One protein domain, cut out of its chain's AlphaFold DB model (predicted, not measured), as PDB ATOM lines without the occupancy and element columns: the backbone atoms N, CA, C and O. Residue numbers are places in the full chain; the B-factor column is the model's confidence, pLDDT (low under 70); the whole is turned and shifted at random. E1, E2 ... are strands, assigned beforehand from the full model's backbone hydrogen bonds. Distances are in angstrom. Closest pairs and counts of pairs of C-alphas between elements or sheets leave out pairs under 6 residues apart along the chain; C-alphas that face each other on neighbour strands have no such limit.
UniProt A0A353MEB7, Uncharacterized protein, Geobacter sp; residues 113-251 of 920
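AT A GLANCE: This is residues 113 to 251 of the 920 residues of an uncharacterized protein of Geobacter sp (UniProt A0A353MEB7). Two small strand lobes stand end to end: E1 to E5 make a closed five-stranded barrel, and E6 to E10 curve into a second, nearly closed barrel, the two joined where the start of E1 pairs with the start of E6. A long loop, residues 135 to 160, lies at the end of the first barrel away from the second lobe and is tied to E5 by a short pairing. The printed part has 139 residues with ten named strands, E1 to E10 in order along the chain, and no named helix; its class is all strand, though under half of the residues, 61 of 139, are in named elements. The ring of the first barrel is mixed, running E1, E2, E3, E5, E4 and back to E1. The whole is compact, with a radius of gyration of the C-alphas of 14.8 A, and only just elongated, spanning 45 by 30 by 24 A.

IN THESE COORDINATES: E1 is residues 114 to 121, 16.3 A from first to last C-alpha, beginning at C-alpha 114 (-30.903, 14.900, 80.796); it bends by 77 degrees at residue 117. E2 is residues 125 to 128 and E3 residues 131 to 134. E4, residues 161 to 168, is 20.0 A long and bends by 63 degrees at residue 165. E5, residues 174 to 182, is 18.6 A long and bends by 86 degrees at residue 177. E6, residues 187 to 196, is the longest strand by residues; it is 21.5 A long, begins at C-alpha 187 (-32.036, 17.774, 87.864) and bends by 81 degrees at residue 192. E7 is residues 201 to 205, 13.8 A, and E8 is residues 214 to 217. E9 is residues 229 to 234, 16.8 A. E10, residues 242 to 244, ends at C-alpha 244 (-40.540, 14.641, 92.537).

HOW THE PARTS SIT: E1, E2 and E3 form a meander, each strand the antiparallel neighbour of the one before, and with E4 a Greek key, in which the first strand is also the antiparallel neighbour of the fourth. In the hairpin of E1 and E2, N 119 and O 127 are 2.8 A apart, within hydrogen-bond range; in that of E2 and E3, N 126 and O 133 are at 2.9 A. E3 and E5 are parallel, with N 134 and O 174 at 2.7 A. The hairpin of E4 and E5 has N 165 and O 178 at 2.9 A. E4 and E1 close the ring, antiparallel, with N 162 and O 116 at 2.9 A. E1 pairs in staggered fashion: E2 and E6 lie on one side of it, E4 on the other side. E1 and E6 are antiparallel, with N 115 and O 188 at 2.9 A. E6, E7 and E8 form a second meander, and with E9 a second Greek key. N 194 and O 203 of the hairpin E6 and E7 are 2.9 A apart, and N 216 and O 202 of the hairpin E7 and E8 are 2.8 A apart. E6 and E9 are antiparallel, with N 230 and O 191 at 2.8 A. E8 and E10 are parallel, with N 217 and O 243 at 2.8 A. The closest C-alphas of E9 and E10, those of Ser 234 and Thr 244, are 6.2 A apart. Residues 250 to 251 pair antiparallel with residues 231 to 232 of E9. E2 and E3 are apart from E6 to E10.

THE WHOLE: The two C-alphas farthest apart are those of Gly 147 and Ala 199, at 46.9 A. The printed part has no cut. The links from E3 to E4, 26 residues, and from E8 to E9, 11 residues, are long. Mean pLDDT of the printed part is 84.1; residues 136 to 140, 143 to 154 and 170 of this model are under 70.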
ATOM      1  N   ALA A 113     -30.671  15.713  76.712       90.88
ATOM      2  CA  ALA A 113     -31.601  14.626  77.021       90.88
ATOM      3  C   ALA A 113     -31.844  14.492  78.535       90.88
ATOM      4  O   ALA A 113     -32.933  14.080  78.950       90.88
ATOM      5  N   LEU A 114     -30.825  14.798  79.343       93.56
ATOM      6  CA  LEU A 114     -30.903  14.900  80.796       93.56
ATOM      7  C   LEU A 114     -29.722  15.689  81.380       93.56
ATOM      8  O   LEU A 114     -28.607  15.676  80.843       93.56
ATOM      9  N   GLU A 115     -29.959  16.242  82.566       94.31
ATOM     10  CA  GLU A 115     -28.968  16.857  83.440       94.31
ATOM     11  C   GLU A 115     -29.124  16.316  84.869       94.31
ATOM     12  O   GLU A 115     -30.233  16.106  85.365       94.31
ATOM     13  N   GLY A 116     -28.012  16.048  85.552       93.81
ATOM     14  CA  GLY A 116     -28.042  15.673  86.964       93.81
ATOM     15  C   GLY A 116     -26.762  15.012  87.462       93.81
ATOM     16  O   GLY A 116     -25.761  14.914  86.755       93.81
ATOM     17  N   THR A 117     -26.784  14.536  88.707       93.56
ATOM     18  CA  THR A 117     -25.637  13.852  89.320       93.56
ATOM     19  C   THR A 117     -25.473  12.420  88.819       93.56
ATOM     20  O   THR A 117     -26.437  11.653  88.726       93.56
ATOM     21  N   ILE A 118     -24.223  12.017  88.603       94.25
ATOM     22  CA  ILE A 118     -23.835  10.622  88.401       94.25
ATOM     23  C   ILE A 118     -24.074   9.843  89.700       94.25
ATOM     24  O   ILE A 118     -23.450  10.101  90.722       94.25
ATOM     25  N   SER A 119     -24.958   8.854  89.638       93.00
ATOM     26  CA  SER A 119     -25.301   7.942  90.743       93.00
ATOM     27  C   SER A 119     -24.510   6.626  90.718       93.00
ATOM     28  O   SER A 119     -24.351   5.979  91.748       93.00
ATOM     29  N   ALA A 120     -23.982   6.235  89.554       94.12
ATOM     30  CA  ALA A 120     -23.098   5.081  89.396       94.12
ATOM     31  C   ALA A 120     -22.181   5.249  88.176       94.12
ATOM     32  O   ALA A 120     -22.567   5.875  87.188       94.12
ATOM     33  N   VAL A 121     -20.995   4.641  88.229       93.12
ATOM     34  CA  VAL A 121     -20.019   4.582  87.128       93.12
ATOM     35  C   VAL A 121     -19.740   3.110  86.817       93.12
ATOM     36  O   VAL A 121     -19.315   2.361  87.696       93.12
ATOM     37  N   GLY A 122     -20.020   2.688  85.586       86.06
ATOM     38  CA  GLY A 122     -19.714   1.358  85.053       86.06
ATOM     39  C   GLY A 122     -18.457   1.360  84.177       86.06
ATOM     40  O   GLY A 122     -17.698   2.321  84.164       86.06
ATOM     41  N   ALA A 123     -18.241   0.290  83.404       78.06
ATOM     42  CA  ALA A 123     -17.051   0.157  82.549       78.06
ATOM     43  C   ALA A 123     -16.998   1.175  81.390       78.06
ATOM     44  O   ALA A 123     -15.920   1.598  80.981       78.06
ATOM     45  N   ASN A 124     -18.160   1.556  80.853       75.06
ATOM     46  CA  ASN A 124     -18.314   2.597  79.830       75.06
ATOM     47  C   ASN A 124     -19.692   3.277  79.907       75.06
ATOM     48  O   ASN A 124     -20.256   3.715  78.901       75.06
ATOM     49  N   THR A 125     -20.272   3.289  81.102       87.25
ATOM     50  CA  THR A 125     -21.597   3.837  81.377       87.25
ATOM     51  C   THR A 125     -21.531   4.721  82.614       87.25
ATOM     52  O   THR A 125     -20.759   4.461  83.535       87.25
ATOM     53  N   ILE A 126     -22.368   5.747  82.656       93.31
ATOM     54  CA  ILE A 126     -22.717   6.465  83.885       93.31
ATOM     55  C   ILE A 126     -24.223   6.347  84.087       93.31
ATOM     56  O   ILE A 126     -24.973   6.267  83.118       93.31
ATOM     57  N   THR A 127     -24.682   6.298  85.334       93.44
ATOM     58  CA  THR A 127     -26.119   6.330  85.638       93.44
ATOM     59  C   THR A 127     -26.492   7.721  86.116       93.44
ATOM     60  O   THR A 127     -26.031   8.144  87.175       93.44
ATOM     61  N   VAL A 128     -27.316   8.435  85.356       93.25
ATOM     62  CA  VAL A 128     -27.705   9.831  85.620       93.25
ATOM     63  C   VAL A 128     -29.222   9.912  85.516       93.25
ATOM     64  O   VAL A 128     -29.801   9.322  84.608       93.25
ATOM     65  N   MET A 129     -29.887  10.562  86.474       91.38
ATOM     66  CA  MET A 129     -31.359  10.594  86.553       91.38
ATOM     67  C   MET A 129     -32.016   9.191  86.495       91.38
ATOM     68  O   MET A 129     -33.086   8.996  85.921       91.38
ATOM     69  N   GLY A 130     -31.345   8.177  87.054       88.75
ATOM     70  CA  GLY A 130     -31.766   6.769  86.984       88.75
ATOM     71  C   GLY A 130     -31.620   6.105  85.605       88.75
ATOM     72  O   GLY A 130     -31.871   4.910  85.487       88.75
ATOM     73  N   GLN A 131     -31.188   6.838  84.575       90.25
ATOM     74  CA  GLN A 131     -30.972   6.323  83.223       90.25
ATOM     75  C   GLN A 131     -29.549   5.796  83.068       90.25
ATOM     76  O   GLN A 131     -28.593   6.438  83.504       90.25
ATOM     77  N   THR A 132     -29.389   4.663  82.382       91.25
ATOM     78  CA  THR A 132     -28.059   4.212  81.949       91.25
ATOM     79  C   THR A 132     -27.636   5.020  80.727       91.25
ATOM     80  O   THR A 132     -28.212   4.878  79.651       91.25
ATOM     81  N   VAL A 133     -26.619   5.862  80.892       92.12
ATOM     82  CA  VAL A 133     -25.995   6.652  79.830       92.12
ATOM     83  C   VAL A 133     -24.733   5.933  79.375       92.12
ATOM     84  O   VAL A 133     -23.754   5.813  80.113       92.12
ATOM     85  N   ARG A 134     -24.752   5.437  78.144       84.12
ATOM     86  CA  ARG A 134     -23.673   4.699  77.501       84.12
ATOM     87  C   ARG A 134     -22.757   5.648  76.742       84.12
ATOM     88  O   ARG A 134     -23.196   6.371  75.849       84.12
ATOM     89  N   ILE A 135     -21.477   5.602  77.097       76.12
ATOM     90  CA  ILE A 135     -20.410   6.408  76.512       76.12
ATOM     91  C   ILE A 135     -19.537   5.514  75.621       76.12
ATOM     92  O   ILE A 135     -19.173   4.377  75.962       76.12
ATOM     93  N   GLU A 136     -19.219   6.033  74.442       63.31
ATOM     94  CA  GLU A 136     -18.374   5.388  73.448       63.31
ATOM     95  C   GLU A 136     -17.094   6.201  73.257       63.31
ATOM     96  O   GLU A 136     -17.124   7.317  72.744       63.31
ATOM     97  N   ASP A 137     -15.967   5.618  73.674       51.66
ATOM     98  CA  ASP A 137     -14.634   6.173  73.444       51.66
ATOM     99  C   ASP A 137     -14.453   6.540  71.971       51.66
ATOM    100  O   ASP A 137     -14.846   5.797  71.071       51.66
ATOM    101  N   ASN A 138     -13.861   7.708  71.742       47.09
ATOM    102  CA  ASN A 138     -13.608   8.280  70.424       47.09
ATOM    103  C   ASN A 138     -14.858   8.620  69.581       47.09
ATOM    104  O   ASN A 138     -14.726   9.110  68.461       47.09
ATOM    105  N   VAL A 139     -16.066   8.454  70.135       55.97
ATOM    106  CA  VAL A 139     -17.344   8.796  69.488       55.97
ATOM    107  C   VAL A 139     -18.084   9.870  70.289       55.97
ATOM    108  O   VAL A 139     -18.345  10.953  69.763       55.97
ATOM    109  N   THR A 140     -18.376   9.615  71.567       64.31
ATOM    110  CA  THR A 140     -18.982  10.592  72.482       64.31
ATOM    111  C   THR A 140     -17.979  11.710  72.795       64.31
ATOM    112  O   THR A 140     -16.837  11.435  73.158       64.31
ATOM    113  N   ARG A 141     -18.383  12.982  72.688       77.75
ATOM    114  CA  ARG A 141     -17.564  14.125  73.146       77.75
ATOM    115  C   ARG A 141     -17.671  14.287  74.661       77.75
ATOM    116  O   ARG A 141     -18.773  14.208  75.194       77.75
ATOM    117  N   LEU A 142     -16.552  14.493  75.355       76.25
ATOM    118  CA  LEU A 142     -16.507  14.506  76.823       76.25
ATOM    119  C   LEU A 142     -15.841  15.792  77.328       76.25
ATOM    120  O   LEU A 142     -14.648  15.978  77.099       76.25
ATOM    121  N   SER A 143     -16.548  16.584  78.142       66.19
ATOM    122  CA  SER A 143     -16.144  17.916  78.664       66.19
ATOM    123  C   SER A 143     -16.343  19.096  77.684       66.19
ATOM    124  O   SER A 143     -17.013  18.976  76.655       66.19
ATOM    125  N   ASP A 144     -15.833  20.277  78.061       56.56
ATOM    126  CA  ASP A 144     -16.016  21.547  77.335       56.56
ATOM    127  C   ASP A 144     -14.947  21.867  76.289       56.56
ATOM    128  O   ASP A 144     -15.134  22.770  75.475       56.56
ATOM    129  N   ASP A 145     -13.854  21.109  76.259       51.25
ATOM    130  CA  ASP A 145     -12.949  21.093  75.120       51.25
ATOM    131  C   ASP A 145     -13.525  20.224  73.988       51.25
ATOM    132  O   ASP A 145     -14.141  19.183  74.208       51.25
ATOM    133  N   ASN A 146     -13.269  20.617  72.737       48.88
ATOM    134  CA  ASN A 146     -13.620  19.806  71.560       48.88
ATOM    135  C   ASN A 146     -12.756  18.527  71.434       48.88
ATOM    136  O   ASN A 146     -12.900  17.771  70.469       48.88
ATOM    137  N   GLY A 147     -11.857  18.295  72.396       47.56
ATOM    138  CA  GLY A 147     -10.937  17.171  72.445       47.56
ATOM    139  C   GLY A 147     -11.655  15.832  72.581       47.56
ATOM    140  O   GLY A 147     -12.578  15.649  73.376       47.56
ATOM    141  N   VAL A 148     -11.191  14.856  71.810       46.84
ATOM    142  CA  VAL A 148     -11.640  13.474  71.938       46.84
ATOM    143  C   VAL A 148     -10.951  12.845  73.150       46.84
ATOM    144  O   VAL A 148      -9.727  12.762  73.202       46.84
ATOM    145  N   LYS A 149     -11.737  12.399  74.134       51.50
ATOM    146  CA  LYS A 149     -11.251  11.730  75.351       51.50
ATOM    147  C   LYS A 149     -11.831  10.324  75.447       51.50
ATOM    148  O   LYS A 149     -12.973  10.085  75.059       51.50
ATOM    149  N   THR A 150     -11.062   9.404  76.017       61.94
ATOM    150  CA  THR A 150     -11.581   8.100  76.444       61.94
ATOM    151  C   THR A 150     -12.371   8.253  77.744       61.94
ATOM    152  O   THR A 150     -12.086   9.137  78.556       61.94
ATOM    153  N   PHE A 151     -13.336   7.368  77.985       66.19
ATOM    154  CA  PHE A 151     -14.134   7.327  79.211       66.19
ATOM    155  C   PHE A 151     -13.262   7.268  80.475       66.19
ATOM    156  O   PHE A 151     -13.502   8.001  81.434       66.19
ATOM    157  N   ALA A 152     -12.197   6.461  80.440       65.81
ATOM    158  CA  ALA A 152     -11.211   6.377  81.515       65.81
ATOM    159  C   ALA A 152     -10.446   7.702  81.714       65.81
ATOM    160  O   ALA A 152     -10.280   8.148  82.848       65.81
ATOM    161  N   GLY A 153     -10.029   8.361  80.626       61.91
ATOM    162  CA  GLY A 153      -9.345   9.659  80.673       61.91
ATOM    163  C   GLY A 153     -10.237  10.822  81.121       61.91
ATOM    164  O   GLY A 153      -9.735  11.805  81.661       61.91
ATOM    165  N   ALA A 154     -11.557  10.713  80.953       68.75
ATOM    166  CA  ALA A 154     -12.515  11.716  81.416       68.75
ATOM    167  C   ALA A 154     -12.747  11.697  82.941       68.75
ATOM    168  O   ALA A 154     -13.290  12.666  83.475       68.75
ATOM    169  N   ALA A 155     -12.336  10.632  83.646       80.94
ATOM    170  CA  ALA A 155     -12.425  10.491  85.105       80.94
ATOM    171  C   ALA A 155     -13.815  10.855  85.674       80.94
ATOM    172  O   ALA A 155     -13.962  11.749  86.520       80.94
ATOM    173  N   PHE A 156     -14.866  10.211  85.159       87.81
ATOM    174  CA  PHE A 156     -16.208  10.316  85.736       87.81
ATOM    175  C   PHE A 156     -16.250   9.686  87.132       87.81
ATOM    176  O   PHE A 156     -15.699   8.608  87.353       87.81
ATOM    177  N   ALA A 157     -16.912  10.361  88.067       90.75
ATOM    178  CA  ALA A 157     -17.105   9.903  89.437       90.75
ATOM    179  C   ALA A 157     -18.556  10.126  89.874       90.75
ATOM    180  O   ALA A 157     -19.261  10.954  89.298       90.75
ATOM    181  N   VAL A 158     -18.980   9.393  90.903       92.94
ATOM    182  CA  VAL A 158     -20.269   9.607  91.578       92.94
ATOM    183  C   VAL A 158     -20.334  11.040  92.134       92.94
ATOM    184  O   VAL A 158     -19.300  11.658  92.389       92.94
ATOM    185  N   ASP A 159     -21.547  11.580  92.242       90.25
ATOM    186  CA  ASP A 159     -21.891  12.945  92.675       90.25
ATOM    187  C   ASP A 159     -21.429  14.088  91.746       90.25
ATOM    188  O   ASP A 159     -21.824  15.236  91.943       90.25
ATOM    189  N   GLN A 160     -20.671  13.811  90.677       91.88
ATOM    190  CA  GLN A 160     -20.409  14.806  89.627       91.88
ATOM    191  C   GLN A 160     -21.696  15.112  88.850       91.88
ATOM    192  O   GLN A 160     -22.382  14.192  88.403       91.88
ATOM    193  N   VAL A 161     -21.998  16.397  88.646       91.75
ATOM    194  CA  VAL A 161     -23.116  16.839  87.801       91.75
ATOM    195  C   VAL A 161     -22.701  16.790  86.333       91.75
ATOM    196  O   VAL A 161     -21.611  17.248  85.976       91.75
ATOM    197  N   VAL A 162     -23.566  16.246  85.479       93.31
ATOM    198  CA  VAL A 162     -23.373  16.221  84.029       93.31
ATOM    199  C   VAL A 162     -24.633  16.603  83.260       93.31
ATOM    200  O   VAL A 162     -25.735  16.236  83.655       93.31
ATOM    201  N   GLU A 163     -24.431  17.277  82.132       93.38
ATOM    202  CA  GLU A 163     -25.381  17.441  81.024       93.38
ATOM    203  C   GLU A 163     -25.075  16.370  79.968       93.38
ATOM    204  O   GLU A 163     -23.905  16.110  79.653       93.38
ATOM    205  N   VAL A 164     -26.109  15.729  79.426       93.25
ATOM    206  CA  VAL A 164     -25.982  14.632  78.461       93.25
ATOM    207  C   VAL A 164     -26.821  14.922  77.223       93.25
ATOM    208  O   VAL A 164     -28.046  14.838  77.261       93.25
ATOM    209  N   HIS A 165     -26.162  15.134  76.085       91.00
ATOM    210  CA  HIS A 165     -26.808  15.007  74.779       91.00
ATOM    211  C   HIS A 165     -26.671  13.571  74.280       91.00
ATOM    212  O   HIS A 165     -25.611  12.946  74.393       91.00
ATOM    213  N   GLY A 166     -27.731  13.044  73.678       86.62
ATOM    214  CA  GLY A 166     -27.723  11.708  73.103       86.62
ATOM    215  C   GLY A 166     -29.082  11.296  72.565       86.62
ATOM    216  O   GLY A 166     -30.028  12.079  72.536       86.62
ATOM    217  N   PHE A 167     -29.173  10.034  72.161       80.62
ATOM    218  CA  PHE A 167     -30.418   9.414  71.717       80.62
ATOM    219  C   PHE A 167     -30.713   8.179  72.557       80.62
ATOM    220  O   PHE A 167     -29.785   7.517  73.025       80.62
ATOM    221  N   ALA A 168     -31.992   7.844  72.719       79.31
ATOM    222  CA  ALA A 168     -32.371   6.582  73.338       79.31
ATOM    223  C   ALA A 168     -31.815   5.396  72.532       79.31
ATOM    224  O   ALA A 168     -31.827   5.435  71.296       79.31
ATOM    225  N   ASP A 169     -31.327   4.361  73.213       70.62
ATOM    226  CA  ASP A 169     -30.829   3.143  72.574       70.62
ATOM    227  C   ASP A 169     -31.812   1.965  72.654       70.62
ATOM    228  O   ASP A 169     -32.897   2.045  73.235       70.62
ATOM    229  N   ASP A 170     -31.445   0.873  71.993       67.12
ATOM    230  CA  ASP A 170     -32.197  -0.381  71.891       67.12
ATOM    231  C   ASP A 170     -32.402  -1.095  73.240       67.12
ATOM    232  O   ASP A 170     -33.267  -1.963  73.353       67.12
ATOM    233  N   ASN A 171     -31.663  -0.696  74.279       72.00
ATOM    234  CA  ASN A 171     -31.770  -1.224  75.638       72.00
ATOM    235  C   ASN A 171     -32.609  -0.315  76.562       72.00
ATOM    236  O   ASN A 171     -32.750  -0.606  77.750       72.00
ATOM    237  N   GLY A 172     -33.174   0.779  76.033       74.25
ATOM    238  CA  GLY A 172     -33.971   1.747  76.790       74.25
ATOM    239  C   GLY A 172     -33.151   2.745  77.617       74.25
ATOM    240  O   GLY A 172     -33.737   3.494  78.397       74.25
ATOM    241  N   GLY A 173     -31.822   2.764  77.458       83.62
ATOM    242  CA  GLY A 173     -30.937   3.786  78.022       83.62
ATOM    243  C   GLY A 173     -30.700   4.943  77.047       83.62
ATOM    244  O   GLY A 173     -31.386   5.069  76.034       83.62
ATOM    245  N   LEU A 174     -29.695   5.779  77.326       86.12
ATOM    246  CA  LEU A 174     -29.175   6.777  76.383       86.12
ATOM    247  C   LEU A 174     -27.835   6.327  75.804       86.12
ATOM    248  O   LEU A 174     -26.910   6.016  76.549       86.12
ATOM    249  N   ARG A 175     -27.667   6.432  74.487       82.56
ATOM    250  CA  ARG A 175     -26.358   6.491  73.829       82.56
ATOM    251  C   ARG A 175     -25.929   7.954  73.730       82.56
ATOM    252  O   ARG A 175     -26.509   8.717  72.956       82.56
ATOM    253  N   ALA A 176     -24.922   8.342  74.506       85.75
ATOM    254  CA  ALA A 176     -24.464   9.724  74.563       85.75
ATOM    255  C   ALA A 176     -23.666  10.130  73.316       85.75
ATOM    256  O   ALA A 176     -22.758   9.423  72.870       85.75
ATOM    257  N   THR A 177     -23.960  11.318  72.800       80.88
ATOM    258  CA  THR A 177     -23.212  11.996  71.731       80.88
ATOM    259  C   THR A 177     -22.300  13.082  72.308       80.88
ATOM    260  O   THR A 177     -21.182  13.258  71.819       80.88
ATOM    261  N   ARG A 178     -22.708  13.719  73.419       87.81
ATOM    262  CA  ARG A 178     -21.867  14.577  74.269       87.81
ATOM    263  C   ARG A 178     -22.217  14.382  75.747       87.81
ATOM    264  O   ARG A 178     -23.389  14.254  76.082       87.81
ATOM    265  N   VAL A 179     -21.209  14.385  76.618       91.12
ATOM    266  CA  VAL A 179     -21.366  14.436  78.081       91.12
ATOM    267  C   VAL A 179     -20.471  15.535  78.639       91.12
ATOM    268  O   VAL A 179     -19.244  15.463  78.529       91.12
ATOM    269  N   THR A 180     -21.077  16.527  79.277       90.06
ATOM    270  CA  THR A 180     -20.387  17.688  79.839       90.06
ATOM    271  C   THR A 180     -20.501  17.702  81.343       90.06
ATOM    272  O   THR A 180     -21.588  17.558  81.881       90.06
ATOM    273  N   LYS A 181     -19.374  17.893  82.031       88.88
ATOM    274  CA  LYS A 181     -19.350  18.081  83.483       88.88
ATOM    275  C   LYS A 181     -19.734  19.519  83.808       88.88
ATOM    276  O   LYS A 181     -19.079  20.434  83.323       88.88
ATOM    277  N   LYS A 182     -20.741  19.712  84.658       85.25
ATOM    278  CA  LYS A 182     -21.145  21.031  85.160       85.25
ATOM    279  C   LYS A 182     -20.648  21.228  86.595       85.25
ATOM    280  O   LYS A 182     -20.601  20.286  87.383       85.25
ATOM    281  N   ALA A 183     -20.266  22.458  86.938       79.12
ATOM    282  CA  ALA A 183     -19.872  22.819  88.308       79.12
ATOM    283  C   ALA A 183     -21.084  22.893  89.258       79.12
ATOM    284  O   ALA A 183     -20.979  22.590  90.444       79.12
ATOM    285  N   THR A 184     -22.233  23.279  88.709       75.25
ATOM    286  CA  THR A 184     -23.562  23.326  89.326       75.25
ATOM    287  C   THR A 184     -24.578  23.033  88.233       75.25
ATOM    288  O   THR A 184     -24.357  23.466  87.102       75.25
ATOM    289  N   GLY A 185     -25.684  22.370  88.551       70.44
ATOM    290  CA  GLY A 185     -26.703  22.054  87.557       70.44
ATOM    291  C   GLY A 185     -28.057  21.707  88.159       70.44
ATOM    292  O   GLY A 185     -28.176  21.530  89.375       70.44
ATOM    293  N   GLU A 186     -29.065  21.642  87.300       81.38
ATOM    294  CA  GLU A 186     -30.433  21.254  87.644       81.38
ATOM    295  C   GLU A 186     -30.618  19.733  87.490       81.38
ATOM    296  O   GLU A 186     -29.831  19.057  86.828       81.38
ATOM    297  N   PHE A 187     -31.649  19.163  88.122       91.88
ATOM    298  CA  PHE A 187     -32.036  17.774  87.864       91.88
ATOM    299  C   PHE A 187     -33.125  17.766  86.802       91.88
ATOM    300  O   PHE A 187     -34.293  17.993  87.117       91.88
ATOM    301  N   GLU A 188     -32.751  17.505  85.556       93.81
ATOM    302  CA  GLU A 188     -33.636  17.562  84.398       93.81
ATOM    303  C   GLU A 188     -33.620  16.251  83.613       93.81
ATOM    304  O   GLU A 188     -32.592  15.592  83.477       93.81
ATOM    305  N   ILE A 189     -34.776  15.840  83.101       93.62
ATOM    306  CA  ILE A 189     -34.864  14.744  82.139       93.62
ATOM    307  C   ILE A 189     -36.002  14.992  81.154       93.62
ATOM    308  O   ILE A 189     -37.121  15.323  81.553       93.62
ATOM    309  N   LYS A 190     -35.719  14.784  79.865       92.00
ATOM    310  CA  LYS A 190     -36.701  14.857  78.782       92.00
ATOM    311  C   LYS A 190     -37.072  13.439  78.329       92.00
ATOM    312  O   LYS A 190     -36.204  12.591  78.120       92.00
ATOM    313  N   GLY A 191     -38.364  13.137  78.212       91.50
ATOM    314  CA  GLY A 191     -38.832  11.777  77.914       91.50
ATOM    315  C   GLY A 191     -40.319  11.673  77.587       91.50
ATOM    316  O   GLY A 191     -41.067  12.641  77.659       91.50
ATOM    317  N   PHE A 192     -40.768  10.475  77.227       91.00
ATOM    318  CA  PHE A 192     -42.160  10.175  76.906       91.00
ATOM    319  C   PHE A 192     -42.934   9.725  78.143       91.00
ATOM    320  O   PHE A 192     -42.505   8.825  78.869       91.00
ATOM    321  N   VAL A 193     -44.120  10.297  78.346       93.62
ATOM    322  CA  VAL A 193     -45.112   9.776  79.293       93.62
ATOM    323  C   VAL A 193     -45.563   8.403  78.793       93.62
ATOM    324  O   VAL A 193     -46.080   8.297  77.683       93.62
ATOM    325  N   VAL A 194     -45.395   7.343  79.583       92.31
ATOM    326  CA  VAL A 194     -45.791   5.971  79.193       92.31
ATOM    327  C   VAL A 194     -47.015   5.451  79.944       92.31
ATOM    328  O   VAL A 194     -47.700   4.555  79.459       92.31
ATOM    329  N   SER A 195     -47.342   6.038  81.095       90.38
ATOM    330  CA  SER A 195     -48.532   5.695  81.879       90.38
ATOM    331  C   SER A 195     -48.946   6.844  82.796       90.38
ATOM    332  O   SER A 195     -48.110   7.626  83.243       90.38
ATOM    333  N   THR A 196     -50.236   6.937  83.115       88.44
ATOM    334  CA  THR A 196     -50.744   7.776  84.209       88.44
ATOM    335  C   THR A 196     -50.966   6.912  85.451       88.44
ATOM    336  O   THR A 196     -51.452   5.785  85.352       88.44
ATOM    337  N   GLY A 197     -50.552   7.410  86.617       79.94
ATOM    338  CA  GLY A 197     -50.614   6.689  87.889       79.94
ATOM    339  C   GLY A 197     -51.774   7.140  88.779       79.94
ATOM    340  O   GLY A 197     -52.828   7.568  88.309       79.94
ATOM    341  N   ALA A 198     -51.561   7.071  90.095       80.50
ATOM    342  CA  ALA A 198     -52.424   7.746  91.064       80.50
ATOM    343  C   ALA A 198     -52.386   9.276  90.858       80.50
ATOM    344  O   ALA A 198     -51.484   9.800  90.202       80.50
ATOM    345  N   ALA A 199     -53.354  10.004  91.424       81.62
ATOM    346  CA  ALA A 199     -53.468  11.454  91.250       81.62
ATOM    347  C   ALA A 199     -52.140  12.183  91.557       81.62
ATOM    348  O   ALA A 199     -51.617  12.085  92.664       81.62
ATOM    349  N   GLY A 200     -51.607  12.908  90.566       86.25
ATOM    350  CA  GLY A 200     -50.309  13.586  90.663       86.25
ATOM    351  C   GLY A 200     -49.081  12.700  90.406       86.25
ATOM    352  O   GLY A 200     -47.986  13.082  90.808       86.25
ATOM    353  N   THR A 201     -49.231  11.534  89.765       92.81
ATOM    354  CA  THR A 201     -48.104  10.667  89.372       92.81
ATOM    355  C   THR A 201     -48.227  10.137  87.940       92.81
ATOM    356  O   THR A 201     -49.334   9.897  87.449       92.81
ATOM    357  N   PHE A 202     -47.095   9.930  87.266       95.06
ATOM    358  CA  PHE A 202     -47.019   9.330  85.928       95.06
ATOM    359  C   PHE A 202     -45.686   8.598  85.700       95.06
ATOM    360  O   PHE A 202     -44.709   8.825  86.413       95.06
ATOM    361  N   GLY A 203     -45.652   7.696  84.721       94.69
ATOM    362  CA  GLY A 203     -44.448   6.981  84.298       94.69
ATOM    363  C   GLY A 203     -43.744   7.676  83.134       94.69
ATOM    364  O   GLY A 203     -44.410   8.093  82.184       94.69
ATOM    365  N   LEU A 204     -42.412   7.769  83.187       93.56
ATOM    366  CA  LEU A 204     -41.558   8.372  82.155       93.56
ATOM    367  C   LEU A 204     -40.577   7.335  81.577       93.56
ATOM    368  O   LEU A 204     -40.010   6.522  82.315       93.56
ATOM    369  N   SER A 205     -40.359   7.377  80.261       91.06
ATOM    370  CA  SER A 205     -39.395   6.545  79.528       91.06
ATOM    371  C   SER A 205     -38.688   7.350  78.438       91.06
ATOM    372  O   SER A 205     -39.287   8.235  77.834       91.06
ATOM    373  N   LEU A 206     -37.432   7.028  78.133       87.25
ATOM    374  CA  LEU A 206     -36.690   7.649  77.026       87.25
ATOM    375  C   LEU A 206     -37.191   7.195  75.641       87.25
ATOM    376  O   LEU A 206     -36.981   7.884  74.644       87.25
ATOM    377  N   VAL A 207     -37.863   6.041  75.576       82.19
ATOM    378  CA  VAL A 207     -38.390   5.440  74.343       82.19
ATOM    379  C   VAL A 207     -39.923   5.549  74.329       82.19
ATOM    380  O   VAL A 207     -40.555   5.190  75.328       82.19
ATOM    381  N   PRO A 208     -40.559   5.977  73.219       80.19
ATOM    382  CA  PRO A 208     -42.017   5.983  73.099       80.19
ATOM    383  C   PRO A 208     -42.609   4.592  73.357       80.19
ATOM    384  O   PRO A 208     -42.264   3.630  72.673       80.19
ATOM    385  N   GLY A 209     -43.501   4.476  74.344       78.94
ATOM    386  CA  GLY A 209     -44.113   3.193  74.718       78.94
ATOM    387  C   GLY A 209     -43.153   2.174  75.350       78.94
ATOM    388  O   GLY A 209     -43.517   1.005  75.472       78.94
ATOM    389  N   GLY A 210     -41.945   2.589  75.745       81.00
ATOM    390  CA  GLY A 210     -41.014   1.754  76.501       81.00
ATOM    391  C   GLY A 210     -41.516   1.430  77.912       81.00
ATOM    392  O   GLY A 210     -42.504   1.986  78.397       81.00
ATOM    393  N   ALA A 211     -40.805   0.544  78.610       81.94
ATOM    394  CA  ALA A 211     -41.038   0.339  80.038       81.94
ATOM    395  C   ALA A 211     -40.788   1.650  80.811       81.94
ATOM    396  O   ALA A 211     -39.900   2.430  80.453       81.94
ATOM    397  N   SER A 212     -41.568   1.897  81.868       78.06
ATOM    398  CA  SER A 212     -41.385   3.079  82.719       78.06
ATOM    399  C   SER A 212     -40.063   2.972  83.474       78.06
ATOM    400  O   SER A 212     -39.882   2.040  84.256       78.06
ATOM    401  N   VAL A 213     -39.160   3.929  83.256       79.06
ATOM    402  CA  VAL A 213     -37.826   3.959  83.882       79.06
ATOM    403  C   VAL A 213     -37.799   4.901  85.089       79.06
ATOM    404  O   VAL A 213     -37.041   4.681  86.029       79.06
ATOM    405  N   LEU A 214     -38.672   5.916  85.107       91.38
ATOM    406  CA  LEU A 214     -38.926   6.760  86.277       91.38
ATOM    407  C   LEU A 214     -40.415   6.819  86.614       91.38
ATOM    408  O   LEU A 214     -41.264   6.888  85.725       91.38
ATOM    409  N   THR A 215     -40.721   6.859  87.910       94.12
ATOM    410  CA  THR A 215     -42.018   7.300  88.441       94.12
ATOM    411  C   THR A 215     -41.910   8.772  88.823       94.12
ATOM    412  O   THR A 215     -41.190   9.124  89.757       94.12
ATOM    413  N   VAL A 216     -42.617   9.645  88.113       95.25
ATOM    414  CA  VAL A 216     -42.628  11.086  88.377       95.25
ATOM    415  C   VAL A 216     -43.807  11.421  89.283       95.25
ATOM    416  O   VAL A 216     -44.951  11.103  88.960       95.25
ATOM    417  N   THR A 217     -43.539  12.093  90.400       94.88
ATOM    418  CA  THR A 217     -44.552  12.778  91.213       94.88
ATOM    419  C   THR A 217     -44.602  14.238  90.780       94.88
ATOM    420  O   THR A 217     -43.637  14.979  90.960       94.88
ATOM    421  N   GLY A 218     -45.712  14.646  90.174       91.75
ATOM    422  CA  GLY A 218     -45.902  15.955  89.562       91.75
ATOM    423  C   GLY A 218     -47.196  16.013  88.747       91.75
ATOM    424  O   GLY A 218     -47.736  14.989  88.322       91.75
ATOM    425  N   THR A 219     -47.708  17.220  88.524       89.75
ATOM    426  CA  THR A 219     -48.903  17.437  87.698       89.75
ATOM    427  C   THR A 219     -48.512  17.476  86.224       89.75
ATOM    428  O   THR A 219     -47.683  18.295  85.836       89.75
ATOM    429  N   LEU A 220     -49.125  16.626  85.396       90.69
ATOM    430  CA  LEU A 220     -48.979  16.711  83.940       90.69
ATOM    431  C   LEU A 220     -49.614  18.011  83.398       90.69
ATOM    432  O   LEU A 220     -50.714  18.366  83.833       90.69
ATOM    433  N   PRO A 221     -48.975  18.700  82.432       90.06
ATOM    434  CA  PRO A 221     -49.567  19.836  81.728       90.06
ATOM    435  C   PRO A 221     -50.911  19.505  81.076       90.06
ATOM    436  O   PRO A 221     -51.164  18.373  80.656       90.06
ATOM    437  N   ALA A 222     -51.769  20.514  80.928       88.06
ATOM    438  CA  ALA A 222     -53.029  20.360  80.210       88.06
ATOM    439  C   ALA A 222     -52.773  19.905  78.759       88.06
ATOM    440  O   ALA A 222     -52.026  20.545  78.026       88.06
ATOM    441  N   GLY A 223     -53.400  18.796  78.357       83.94
ATOM    442  CA  GLY A 223     -53.215  18.184  77.036       83.94
ATOM    443  C   GLY A 223     -52.124  17.108  76.958       83.94
ATOM    444  O   GLY A 223     -52.074  16.401  75.955       83.94
ATOM    445  N   ALA A 224     -51.303  16.919  77.998       88.31
ATOM    446  CA  ALA A 224     -50.353  15.810  78.046       88.31
ATOM    447  C   ALA A 224     -51.070  14.467  78.298       88.31
ATOM    448  O   ALA A 224     -51.944  14.352  79.161       88.31
ATOM    449  N   VAL A 225     -50.681  13.440  77.543       88.62
ATOM    450  CA  VAL A 225     -51.238  12.076  77.556       88.62
ATOM    451  C   VAL A 225     -50.102  11.051  77.418       88.62
ATOM    452  O   VAL A 225     -48.985  11.434  77.072       88.62
ATOM    453  N   PRO A 226     -50.328   9.742  77.646       90.31
ATOM    454  CA  PRO A 226     -49.348   8.727  77.262       90.31
ATOM    455  C   PRO A 226     -48.963   8.860  75.778       90.31
ATOM    456  O   PRO A 226     -49.830   8.913  74.907       90.31
ATOM    457  N   GLY A 227     -47.662   8.953  75.502       85.88
ATOM    458  CA  GLY A 227     -47.079   9.305  74.204       85.88
ATOM    459  C   GLY A 227     -46.599  10.759  74.084       85.88
ATOM    460  O   GLY A 227     -45.803  11.044  73.193       85.88
ATOM    461  N   SER A 228     -47.011  11.672  74.971       89.19
ATOM    462  CA  SER A 228     -46.482  13.043  75.020       89.19
ATOM    463  C   SER A 228     -45.013  13.061  75.450       89.19
ATOM    464  O   SER A 228     -44.648  12.378  76.406       89.19
ATOM    465  N   PHE A 229     -44.195  13.875  74.779       90.00
ATOM    466  CA  PHE A 229     -42.826  14.176  75.202       90.00
ATOM    467  C   PHE A 229     -42.845  15.348  76.191       90.00
ATOM    468  O   PHE A 229     -43.509  16.356  75.946       90.00
ATOM    469  N   VAL A 230     -42.183  15.194  77.334       93.44
ATOM    470  CA  VAL A 230     -42.200  16.143  78.451       93.44
ATOM    471  C   VAL A 230     -40.802  16.336  79.028       93.44
ATOM    472  O   VAL A 230     -40.017  15.389  79.106       93.44
ATOM    473  N   GLU A 231     -40.525  17.554  79.478       94.00
ATOM    474  CA  GLU A 231     -39.402  17.900  80.351       94.00
ATOM    475  C   GLU A 231     -39.852  17.752  81.810       94.00
ATOM    476  O   GLU A 231     -40.975  18.130  82.158       94.00
ATOM    477  N   VAL A 232     -38.987  17.206  82.667       95.31
ATOM    478  CA  VAL A 232     -39.208  17.090  84.114       95.31
ATOM    479  C   VAL A 232     -37.998  17.642  84.868       95.31
ATOM    480  O   VAL A 232     -36.955  16.992  84.921       95.31
ATOM    481  N   LYS A 233     -38.166  18.806  85.505       94.38
ATOM    482  CA  LYS A 233     -37.194  19.445  86.406       94.38
ATOM    483  C   LYS A 233     -37.477  19.128  87.880       94.38
ATOM    484  O   LYS A 233     -38.626  19.158  88.333       94.38
ATOM    485  N   SER A 234     -36.425  18.889  88.659       93.25
ATOM    486  CA  SER A 234     -36.455  18.644  90.106       93.25
ATOM    487  C   SER A 234     -35.353  19.408  90.855       93.25
ATOM    488  O   SER A 234     -34.342  19.803  90.285       93.25
ATOM    489  N   ASN A 235     -35.537  19.563  92.169       89.44
ATOM    490  CA  ASN A 235     -34.505  20.039  93.094       89.44
ATOM    491  C   ASN A 235     -33.647  18.893  93.670       89.44
ATOM    492  O   ASN A 235     -32.696  19.165  94.400       89.44
ATOM    493  N   LEU A 236     -34.008  17.626  93.429       88.88
ATOM    494  CA  LEU A 236     -33.360  16.451  94.022       88.88
ATOM    495  C   LEU A 236     -33.162  15.339  92.985       88.88
ATOM    496  O   LEU A 236     -34.017  15.111  92.130       88.88
ATOM    497  N   ALA A 237     -32.063  14.596  93.125       86.69
ATOM    498  CA  ALA A 237     -31.808  13.393  92.339       86.69
ATOM    499  C   ALA A 237     -32.902  12.323  92.561       86.69
ATOM    500  O   ALA A 237     -33.431  12.213  93.674       86.69
ATOM    501  N   PRO A 238     -33.216  11.483  91.554       89.50
ATOM    502  CA  PRO A 238     -34.139  10.367  91.727       89.50
ATOM    503  C   PRO A 238     -33.668   9.360  92.782       89.50
ATOM    504  O   PRO A 238     -32.496   8.987  92.825       89.50
ATOM    505  N   VAL A 239     -34.603   8.847  93.583       86.62
ATOM    506  CA  VAL A 239     -34.349   7.819  94.605       86.62
ATOM    507  C   VAL A 239     -35.255   6.623  94.337       86.62
ATOM    508  O   VAL A 239     -36.465   6.770  94.191       86.62
ATOM    509  N   GLY A 240     -34.676   5.421  94.241       85.75
ATOM    510  CA  GLY A 240     -35.440   4.183  94.028       85.75
ATOM    511  C   GLY A 240     -36.247   4.139  92.722       85.75
ATOM    512  O   GLY A 240     -37.276   3.476  92.674       85.75
ATOM    513  N   GLY A 241     -35.816   4.867  91.684       87.12
ATOM    514  CA  GLY A 241     -36.555   4.992  90.420       87.12
ATOM    515  C   GLY A 241     -37.725   5.985  90.462       87.12
ATOM    516  O   GLY A 241     -38.541   5.998  89.541       87.12
ATOM    517  N   ALA A 242     -37.827   6.820  91.500       90.94
ATOM    518  CA  ALA A 242     -38.835   7.871  91.609       90.94
ATOM    519  C   ALA A 242     -38.203   9.269  91.704       90.94
ATOM    520  O   ALA A 242     -37.142   9.441  92.304       90.94
ATOM    521  N   ILE A 243     -38.875  10.272  91.137       93.19
ATOM    522  CA  ILE A 243     -38.483  11.688  91.177       93.19
ATOM    523  C   ILE A 243     -39.701  12.560  91.507       93.19
ATOM    524  O   ILE A 243     -40.812  12.279  91.058       93.19
ATOM    525  N   THR A 244     -39.502  13.633  92.272       94.38
ATOM    526  CA  THR A 244     -40.540  14.641  92.537       94.38
ATOM    527  C   THR A 244     -40.222  15.899  91.743       94.38
ATOM    528  O   THR A 244     -39.184  16.517  91.974       94.38
ATOM    529  N   ALA A 245     -41.091  16.282  90.812       94.44
ATOM    530  CA  ALA A 245     -40.923  17.502  90.032       94.44
ATOM    531  C   ALA A 245     -41.082  18.753  90.917       94.44
ATOM    532  O   ALA A 245     -41.824  18.738  91.905       94.44
ATOM    533  N   VAL A 246     -40.423  19.857  90.553       93.56
ATOM    534  CA  VAL A 246     -40.723  21.163  91.166       93.56
ATOM    535  C   VAL A 246     -42.123  21.644  90.764       93.56
ATOM    536  O   VAL A 246     -42.728  21.144  89.812       93.56
ATOM    537  N   ALA A 247     -42.669  22.630  91.481       90.19
ATOM    538  CA  ALA A 247     -43.941  23.242  91.104       90.19
ATOM    539  C   ALA A 247     -43.839  23.852  89.693       90.19
ATOM    540  O   ALA A 247     -42.955  24.664  89.437       90.19
ATOM    541  N   ASN A 248     -44.736  23.446  88.786       86.25
ATOM    542  CA  ASN A 248     -44.686  23.749  87.344       86.25
ATOM    543  C   ASN A 248     -43.407  23.261  86.621       86.25
ATOM    544  O   ASN A 248     -43.123  23.709  85.515       86.25
ATOM    545  N   GLY A 249     -42.658  22.330  87.219       89.75
ATOM    546  CA  GLY A 249     -41.442  21.733  86.658       89.75
ATOM    547  C   GLY A 249     -41.677  20.595  85.671       89.75
ATOM    548  O   GLY A 249     -40.719  19.941  85.287       89.75
ATOM    549  N   VAL A 250     -42.928  20.319  85.293       94.25
ATOM    550  CA  VAL A 250     -43.242  19.424  84.173       94.25
ATOM    551  C   VAL A 250     -43.754  20.292  83.034       94.25
ATOM    552  O   VAL A 250     -44.757  20.987  83.210       94.25
ATOM    553  N   LYS A 251     -43.092  20.247  81.878       92.94
ATOM    554  CA  LYS A 251     -43.502  20.960  80.660       92.94
ATOM    555  C   LYS A 251     -43.782  19.981  79.527       92.94
ATOM    556  O   LYS A 251     -43.280  18.861  79.532       92.94
TER     557      LYS A 251